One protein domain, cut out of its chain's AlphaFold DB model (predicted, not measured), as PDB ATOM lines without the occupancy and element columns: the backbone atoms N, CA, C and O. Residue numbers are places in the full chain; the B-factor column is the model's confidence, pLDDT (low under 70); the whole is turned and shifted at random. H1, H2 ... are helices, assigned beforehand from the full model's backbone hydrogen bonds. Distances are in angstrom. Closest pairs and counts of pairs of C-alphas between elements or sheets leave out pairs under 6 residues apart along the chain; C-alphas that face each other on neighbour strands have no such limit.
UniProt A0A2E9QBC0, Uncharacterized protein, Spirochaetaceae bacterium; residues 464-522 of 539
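AT A GLANCE: This is residues 464 to 522 of the 539 residues of an uncharacterized protein of Spirochaetaceae bacterium (UniProt A0A2E9QBC0). Four helices make a small rounded body in which the three pairs that touch, H1 with H3, H2 with H3 and H2 with H4, are crossed: H1 and H2 lie on two sides with a gap between them, and H3 bridges this gap from residues 493 to 497 of H2 to residues 466 to 471 of H1. H4 packs on H2 and lies away from H1. The printed part has 59 residues with four named helices, in the order H1, H2, H3, H4, and no named strand; the class is all helix. It is compact, with a radius of gyration of the C-alphas of 10.4 A and spans of 25 by 21 by 20 A.

HOW THE PARTS SIT: H1, residues 464 to 477, touches H3, residues 503 to 509, with residues 466 to 471 alone; the closest C-alphas, of Ile 467 and Ala 509, are 5.2 A apart, and the lines are about perpendicular at 80 degrees. H2, residues 486 to 498, is apart from H1. With residues 493 to 497 alone H2 touches H3, closest at the C-alphas of Gly 497 and Pro 503, 6.1 A, only just about perpendicular at 71 degrees. H4, residues 514 to 521, touches H2 at a steep tilt of 53 degrees, the same way, with the closest C-alphas, of Ala 490 and Val 520, 5.2 A apart. H4 is apart from H1. The O i to N i+4 pairs are within hydrogen-bond range throughout H2 and H3, in 9 of 10 in H1 and in 2 of 4 in H4.

IN THESE COORDINATES: H1 begins at C-alpha 464 (138.858, 141.958, 197.180) and is 19.8 A long. H2 is 18.4 A long, H3 9.9 A, and H4 11.2 A, ending at C-alpha 521 (154.891, 153.425, 202.560).

THE WHOLE: The C-alphas of Ser 476 and Gln 522 are the two farthest apart, at 28.2 A. The printed part has no cut. The link H1 to H2 is short; the other two are tight. The model's confidence is low, under 70, at residues 477, 499 and 509 to 522.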
ATOM      1  N   GLU A 464     139.979 141.881 196.233       75.75
ATOM      2  CA  GLU A 464     138.858 141.958 197.180       75.75
ATOM      3  C   GLU A 464     138.881 140.786 198.175       75.75
ATOM      4  O   GLU A 464     138.841 141.008 199.382       75.75
ATOM      5  N   ARG A 465     139.087 139.544 197.710       78.75
ATOM      6  CA  ARG A 465     139.235 138.360 198.582       78.75
ATOM      7  C   ARG A 465     140.466 138.384 199.494       78.75
ATOM      8  O   ARG A 465     140.509 137.609 200.450       78.75
ATOM      9  N   ARG A 466     141.497 139.188 199.215       77.12
ATOM     10  CA  ARG A 466     142.610 139.419 200.157       77.12
ATOM     11  C   ARG A 466     142.257 140.511 201.160       77.12
ATOM     12  O   ARG A 466     142.431 140.289 202.352       77.12
ATOM     13  N   ILE A 467     141.673 141.617 200.702       78.00
ATOM     14  CA  ILE A 467     141.188 142.716 201.551       78.00
ATOM     15  C   ILE A 467     140.169 142.207 202.586       78.00
ATOM     16  O   ILE A 467     140.313 142.510 203.768       78.00
ATOM     17  N   THR A 468     139.201 141.370 202.190       80.19
ATOM     18  CA  THR A 468     138.237 140.755 203.121       80.19
ATOM     19  C   THR A 468     138.926 139.857 204.148       80.19
ATOM     20  O   THR A 468     138.650 139.998 205.333       80.19
ATOM     21  N   ARG A 469     139.887 139.012 203.744       79.56
ATOM     22  CA  ARG A 469     140.652 138.170 204.686       79.56
ATOM     23  C   ARG A 469     141.490 138.985 205.673       79.56
ATOM     24  O   ARG A 469     141.611 138.587 206.828       79.56
ATOM     25  N   VAL A 470     142.046 140.126 205.255       80.06
ATOM     26  CA  VAL A 470     142.708 141.060 206.183       80.06
ATOM     27  C   VAL A 470     141.694 141.660 207.156       80.06
ATOM     28  O   VAL A 470     141.973 141.737 208.348       80.06
ATOM     29  N   GLN A 471     140.518 142.072 206.676       78.88
ATOM     30  CA  GLN A 471     139.474 142.631 207.534       78.88
ATOM     31  C   GLN A 471     138.993 141.600 208.574       78.88
ATOM     32  O   GLN A 471     139.000 141.899 209.764       78.88
ATOM     33  N   GLU A 472     138.688 140.369 208.156       79.25
ATOM     34  CA  GLU A 472     138.337 139.244 209.038       79.25
ATOM     35  C   GLU A 472     139.450 138.949 210.064       79.25
ATOM     36  O   GLU A 472     139.174 138.687 211.238       79.25
ATOM     37  N   PHE A 473     140.724 139.038 209.664       80.25
ATOM     38  CA  PHE A 473     141.860 138.874 210.576       80.25
ATOM     39  C   PHE A 473     141.955 140.005 211.616       80.25
ATOM     40  O   PHE A 473     142.155 139.738 212.799       80.25
ATOM     41  N   LEU A 474     141.778 141.267 211.215       80.62
ATOM     42  CA  LEU A 474     141.795 142.418 212.130       80.62
ATOM     43  C   LEU A 474     140.588 142.426 213.083       80.62
ATOM     44  O   LEU A 474     140.731 142.767 214.256       80.62
ATOM     45  N   GLU A 475     139.415 141.999 212.609       78.56
ATOM     46  CA  GLU A 475     138.205 141.859 213.426       78.56
ATOM     47  C   GLU A 475     138.330 140.696 214.426       78.56
ATOM     48  O   GLU A 475     138.036 140.871 215.607       78.56
ATOM     49  N   SER A 476     138.843 139.536 213.997       75.38
ATOM     50  CA  SER A 476     139.036 138.362 214.868       75.38
ATOM     51  C   SER A 476     140.166 138.523 215.894       75.38
ATOM     52  O   SER A 476     140.096 137.935 216.973       75.38
ATOM     53  N   THR A 477     141.180 139.346 215.602       69.88
ATOM     54  CA  THR A 477     142.251 139.703 216.554       69.88
ATOM     55  C   THR A 477     141.894 140.893 217.452       69.88
ATOM     56  O   THR A 477     142.596 141.148 218.430       69.88
ATOM     57  N   GLY A 478     140.823 141.635 217.142       73.69
ATOM     58  CA  GLY A 478     140.442 142.866 217.845       73.69
ATOM     59  C   GLY A 478     141.405 144.045 217.628       73.69
ATOM     60  O   GLY A 478     141.337 145.037 218.357       73.69
ATOM     61  N   LEU A 479     142.318 143.956 216.653       74.44
ATOM     62  CA  LEU A 479     143.354 144.958 216.396       74.44
ATOM     63  C   LEU A 479     142.833 146.108 215.523       74.44
ATOM     64  O   LEU A 479     143.035 146.136 214.308       74.44
ATOM     65  N   ASN A 480     142.229 147.121 216.150       78.56
ATOM     66  CA  ASN A 480     141.919 148.364 215.446       78.56
ATOM     67  C   ASN A 480     143.194 149.182 215.161       78.56
ATOM     68  O   ASN A 480     143.639 149.993 215.975       78.56
ATOM     69  N   LEU A 481     143.765 149.008 213.967       72.62
ATOM     70  CA  LEU A 481     144.955 149.743 213.522       72.62
ATOM     71  C   LEU A 481     144.773 151.275 213.534       72.62
ATOM     72  O   LEU A 481     145.768 151.988 213.693       72.62
ATOM     73  N   LEU A 482     143.544 151.794 213.416       73.81
ATOM     74  CA  LEU A 482     143.267 153.237 213.466       73.81
ATOM     75  C   LEU A 482     143.517 153.842 214.858       73.81
ATOM     76  O   LEU A 482     144.019 154.961 214.936       73.81
ATOM     77  N   ASP A 483     143.273 153.092 215.937       73.75
ATOM     78  CA  ASP A 483     143.507 153.557 217.317       73.75
ATOM     79  C   ASP A 483     145.001 153.550 217.701       73.75
ATOM     80  O   ASP A 483     145.401 154.104 218.727       73.75
ATOM     81  N   THR A 484     145.854 152.927 216.878       71.88
ATOM     82  CA  THR A 484     147.308 152.872 217.098       71.88
ATOM     83  C   THR A 484     148.028 154.079 216.490       71.88
ATOM     84  O   THR A 484     147.626 154.610 215.450       71.88
ATOM     85  N   THR A 485     149.124 154.514 217.132       77.25
ATOM     86  CA  THR A 485     149.944 155.637 216.633       77.25
ATOM     87  C   THR A 485     150.526 155.316 215.250       77.25
ATOM     88  O   THR A 485     150.821 154.148 215.003       77.25
ATOM     89  N   PRO A 486     150.785 156.300 214.364       70.94
ATOM     90  CA  PRO A 486     151.311 156.027 213.021       70.94
ATOM     91  C   PRO A 486     152.602 155.188 212.997       70.94
ATOM     92  O   PRO A 486     152.778 154.362 212.106       70.94
ATOM     93  N   GLN A 487     153.473 155.338 214.003       70.56
ATOM     94  CA  GLN A 487     154.689 154.529 214.148       70.56
ATOM     95  C   GLN A 487     154.369 153.082 214.552       70.56
ATOM     96  O   GLN A 487     154.823 152.145 213.899       70.56
ATOM     97  N   THR A 488     153.537 152.887 215.584       71.25
ATOM     98  CA  THR A 488     153.067 151.553 216.009       71.25
ATOM     99  C   THR A 488     152.337 150.837 214.873       71.25
ATOM    100  O   THR A 488     152.581 149.663 214.615       71.25
ATOM    101  N   ARG A 489     151.482 151.570 214.156       75.75
ATOM    102  CA  ARG A 489     150.702 151.107 213.012       75.75
ATOM    103  C   ARG A 489     151.589 150.606 211.879       75.75
ATOM    104  O   ARG A 489     151.319 149.543 211.338       75.75
ATOM    105  N   ALA A 490     152.647 151.337 211.533       70.12
ATOM    106  CA  ALA A 490     153.559 150.920 210.475       70.12
ATOM    107  C   ALA A 490     154.361 149.661 210.853       70.12
ATOM    108  O   ALA A 490     154.540 148.784 210.011       70.12
ATOM    109  N   VAL A 491     154.764 149.515 212.125       74.94
ATOM    110  CA  VAL A 491     155.358 148.263 212.632       74.94
ATOM    111  C   VAL A 491     154.354 147.111 212.545       74.94
ATOM    112  O   VAL A 491     154.683 146.067 211.993       74.94
ATOM    113  N   LEU A 492     153.108 147.305 212.990       75.44
ATOM    114  CA  LEU A 492     152.062 146.280 212.886       75.44
ATOM    115  C   LEU A 492     151.762 145.890 211.429       75.44
ATOM    116  O   LEU A 492     151.544 144.718 211.152       75.44
ATOM    117  N   ILE A 493     151.801 146.831 210.483       77.56
ATOM    118  CA  ILE A 493     151.637 146.540 209.048       77.56
ATOM    119  C   ILE A 493     152.844 145.766 208.491       77.56
ATOM    120  O   ILE A 493     152.653 144.893 207.647       77.56
ATOM    121  N   ARG A 494     154.066 146.006 208.995       76.81
ATOM    122  CA  ARG A 494     155.248 145.187 208.665       76.81
ATOM    123  C   ARG A 494     155.119 143.755 209.201       76.81
ATOM    124  O   ARG A 494     155.449 142.825 208.472       76.81
ATOM    125  N   GLU A 495     154.595 143.566 210.413       77.12
ATOM    126  CA  GLU A 495     154.363 142.225 210.981       77.12
ATOM    127  C   GLU A 495     153.187 141.485 210.325       77.12
ATOM    128  O   GLU A 495     153.252 140.286 210.089       77.12
ATOM    129  N   LEU A 496     152.125 142.184 209.926       76.56
ATOM    130  CA  LEU A 496     151.090 141.583 209.077       76.56
ATOM    131  C   LEU A 496     151.665 141.190 207.700       76.56
ATOM    132  O   LEU A 496     151.300 140.148 207.157       76.56
ATOM    133  N   GLY A 497     152.629 141.962 207.186       77.62
ATOM    134  CA  GLY A 497     153.443 141.605 206.023       77.62
ATOM    135  C   GLY A 497     154.272 140.331 206.219       77.62
ATOM    136  O   GLY A 497     154.279 139.478 205.334       77.62
ATOM    137  N   SER A 498     154.913 140.146 207.382       74.25
ATOM    138  CA  SER A 498     155.656 138.912 207.704       74.25
ATOM    139  C   SER A 498     154.730 137.691 207.851       74.25
ATOM    140  O   SER A 498     155.132 136.573 207.531       74.25
ATOM    141  N   MET A 499     153.459 137.908 208.213       68.44
ATOM    142  CA  MET A 499     152.385 136.901 208.199       68.44
ATOM    143  C   MET A 499     151.755 136.652 206.810       68.44
ATOM    144  O   MET A 499     150.851 135.826 206.695       68.44
ATOM    145  N   GLY A 500     152.224 137.323 205.750       75.88
ATOM    146  CA  GLY A 500     151.769 137.105 204.371       75.88
ATOM    147  C   GLY A 500     150.576 137.958 203.919       75.88
ATOM    148  O   GLY A 500     149.957 137.638 202.902       75.88
ATOM    149  N   PHE A 501     150.243 139.037 204.632       80.56
ATOM    150  CA  PHE A 501     149.247 140.020 204.194       80.56
ATOM    151  C   PHE A 501     149.918 141.217 203.501       80.56
ATOM    152  O   PHE A 501     150.671 141.960 204.125       80.56
ATOM    153  N   ASP A 502     149.603 141.454 202.224       78.44
ATOM    154  CA  ASP A 502     150.157 142.576 201.453       78.44
ATOM    155  C   ASP A 502     149.871 143.945 202.121       78.44
ATOM    156  O   ASP A 502     148.699 144.329 202.241       78.44
ATOM    157  N   PRO A 503     150.894 144.760 202.463       75.25
ATOM    158  CA  PRO A 503     150.721 146.126 202.968       75.25
ATOM    159  C   PRO A 503     149.712 147.007 202.205       75.25
ATOM    160  O   PRO A 503     148.891 147.646 202.870       75.25
ATOM    161  N   PRO A 504     149.674 147.052 200.853       74.81
ATOM    162  CA  PRO A 504     148.653 147.822 200.139       74.81
ATOM    163  C   PRO A 504     147.224 147.281 200.311       74.81
ATOM    164  O   PRO A 504     146.286 148.077 200.257       74.81
ATOM    165  N   ASP A 505     147.034 145.979 200.544       77.69
ATOM    166  CA  ASP A 505     145.708 145.402 200.798       77.69
ATOM    167  C   ASP A 505     145.276 145.640 202.256       77.69
ATOM    168  O   ASP A 505     144.106 145.946 202.496       77.69
ATOM    169  N   ILE A 506     146.216 145.662 203.213       74.06
ATOM    170  CA  ILE A 506     145.949 146.107 204.594       74.06
ATOM    171  C   ILE A 506     145.518 147.578 204.627       74.06
ATOM    172  O   ILE A 506     144.496 147.907 205.227       74.06
ATOM    173  N   ILE A 507     146.246 148.458 203.932       74.88
ATOM    174  CA  ILE A 507     145.926 149.892 203.819       74.88
ATOM    175  C   ILE A 507     144.523 150.123 203.224       74.88
ATOM    176  O   ILE A 507     143.839 151.084 203.589       74.88
ATOM    177  N   ARG A 508     144.078 149.242 202.317       73.56
ATOM    178  CA  ARG A 508     142.734 149.282 201.718       73.56
ATOM    179  C   ARG A 508     141.654 148.747 202.658       73.56
ATOM    180  O   ARG A 508     140.588 149.356 202.724       73.56
ATOM    181  N   ALA A 509     141.927 147.673 203.402       68.12
ATOM    182  CA  ALA A 509     141.002 147.110 204.390       68.12
ATOM    183  C   ALA A 509     140.676 148.109 205.514       68.12
ATOM    184  O   ALA A 509     139.511 148.315 205.848       68.12
ATOM    185  N   THR A 510     141.689 148.795 206.048       68.19
ATOM    186  CA  THR A 510     141.543 149.767 207.149       68.19
ATOM    187  C   THR A 510     141.049 151.150 206.721       68.19
ATOM    188  O   THR A 510     140.687 151.955 207.578       68.19
ATOM    189  N   ARG A 511     141.047 151.448 205.412       67.31
ATOM    190  CA  ARG A 511     140.648 152.742 204.827       67.31
ATOM    191  C   ARG A 511     141.392 153.947 205.427       67.31
ATOM    192  O   ARG A 511     140.772 154.961 205.753       67.31
ATOM    193  N   PHE A 512     142.717 153.854 205.576       66.75
ATOM    194  CA  PHE A 512     143.518 154.963 206.118       66.75
ATOM    195  C   PHE A 512     143.342 156.268 205.314       66.75
ATOM    196  O   PHE A 512     143.254 156.226 204.081       66.75
ATOM    197  N   PRO A 513     143.338 157.445 205.974       64.31
ATOM    198  CA  PRO A 513     143.285 158.725 205.277       64.31
ATOM    199  C   PRO A 513     144.541 158.914 204.399       64.31
ATOM    200  O   PRO A 513     145.640 158.543 204.825       64.31
ATOM    201  N   PRO A 514     144.437 159.526 203.199       55.78
ATOM    202  CA  PRO A 514     145.544 159.583 202.234       55.78
ATOM    203  C   PRO A 514     146.851 160.198 202.759       55.78
ATOM    204  O   PRO A 514     147.930 159.838 202.293       55.78
ATOM    205  N   SER A 515     146.769 161.090 203.751       53.72
ATOM    206  CA  SER A 515     147.918 161.700 204.432       53.72
ATOM    207  C   SER A 515     148.769 160.709 205.234       53.72
ATOM    208  O   SER A 515     149.965 160.929 205.397       53.72
ATOM    209  N   GLU A 516     148.180 159.621 205.733       56.00
ATOM    210  CA  GLU A 516     148.873 158.617 206.553       56.00
ATOM    211  C   GLU A 516     149.407 157.449 205.712       56.00
ATOM    212  O   GLU A 516     150.406 156.831 206.077       56.00
ATOM    213  N   VAL A 517     148.804 157.196 204.542       56.06
ATOM    214  CA  VAL A 517     149.254 156.179 203.573       56.06
ATOM    215  C   VAL A 517     150.707 156.413 203.143       56.06
ATOM    216  O   VAL A 517     151.473 155.459 203.024       56.06
ATOM    217  N   ALA A 518     151.112 157.675 202.966       52.69
ATOM    218  CA  ALA A 518     152.491 158.024 202.631       52.69
ATOM    219  C   ALA A 518     153.486 157.597 203.726       52.69
ATOM    220  O   ALA A 518     154.509 157.002 203.410       52.69
ATOM    221  N   LEU A 519     153.171 157.829 205.006       52.50
ATOM    222  CA  LEU A 519     154.060 157.495 206.129       52.50
ATOM    223  C   LEU A 519     154.234 155.982 206.320       52.50
ATOM    224  O   LEU A 519     155.320 155.536 206.678       52.50
ATOM    225  N   VAL A 520     153.193 155.191 206.039       52.00
ATOM    226  CA  VAL A 520     153.269 153.718 206.067       52.00
ATOM    227  C   VAL A 520     154.134 153.173 204.920       52.00
ATOM    228  O   VAL A 520     154.809 152.165 205.097       52.00
ATOM    229  N   LEU A 521     154.154 153.847 203.763       54.06
ATOM    230  CA  LEU A 521     154.891 153.425 202.560       54.06
ATOM    231  C   LEU A 521     156.273 154.097 202.384       54.06
ATOM    232  O   LEU A 521     156.941 153.839 201.384       54.06
ATOM    233  N   GLN A 522     156.698 154.970 203.306       50.09
ATOM    234  CA  GLN A 522     157.966 155.724 203.223       50.09
ATOM    235  C   GLN A 522     158.968 155.416 204.344       50.09
ATOM    236  O   GLN A 522     160.030 156.039 204.401       50.09
TER     237      GLN A 522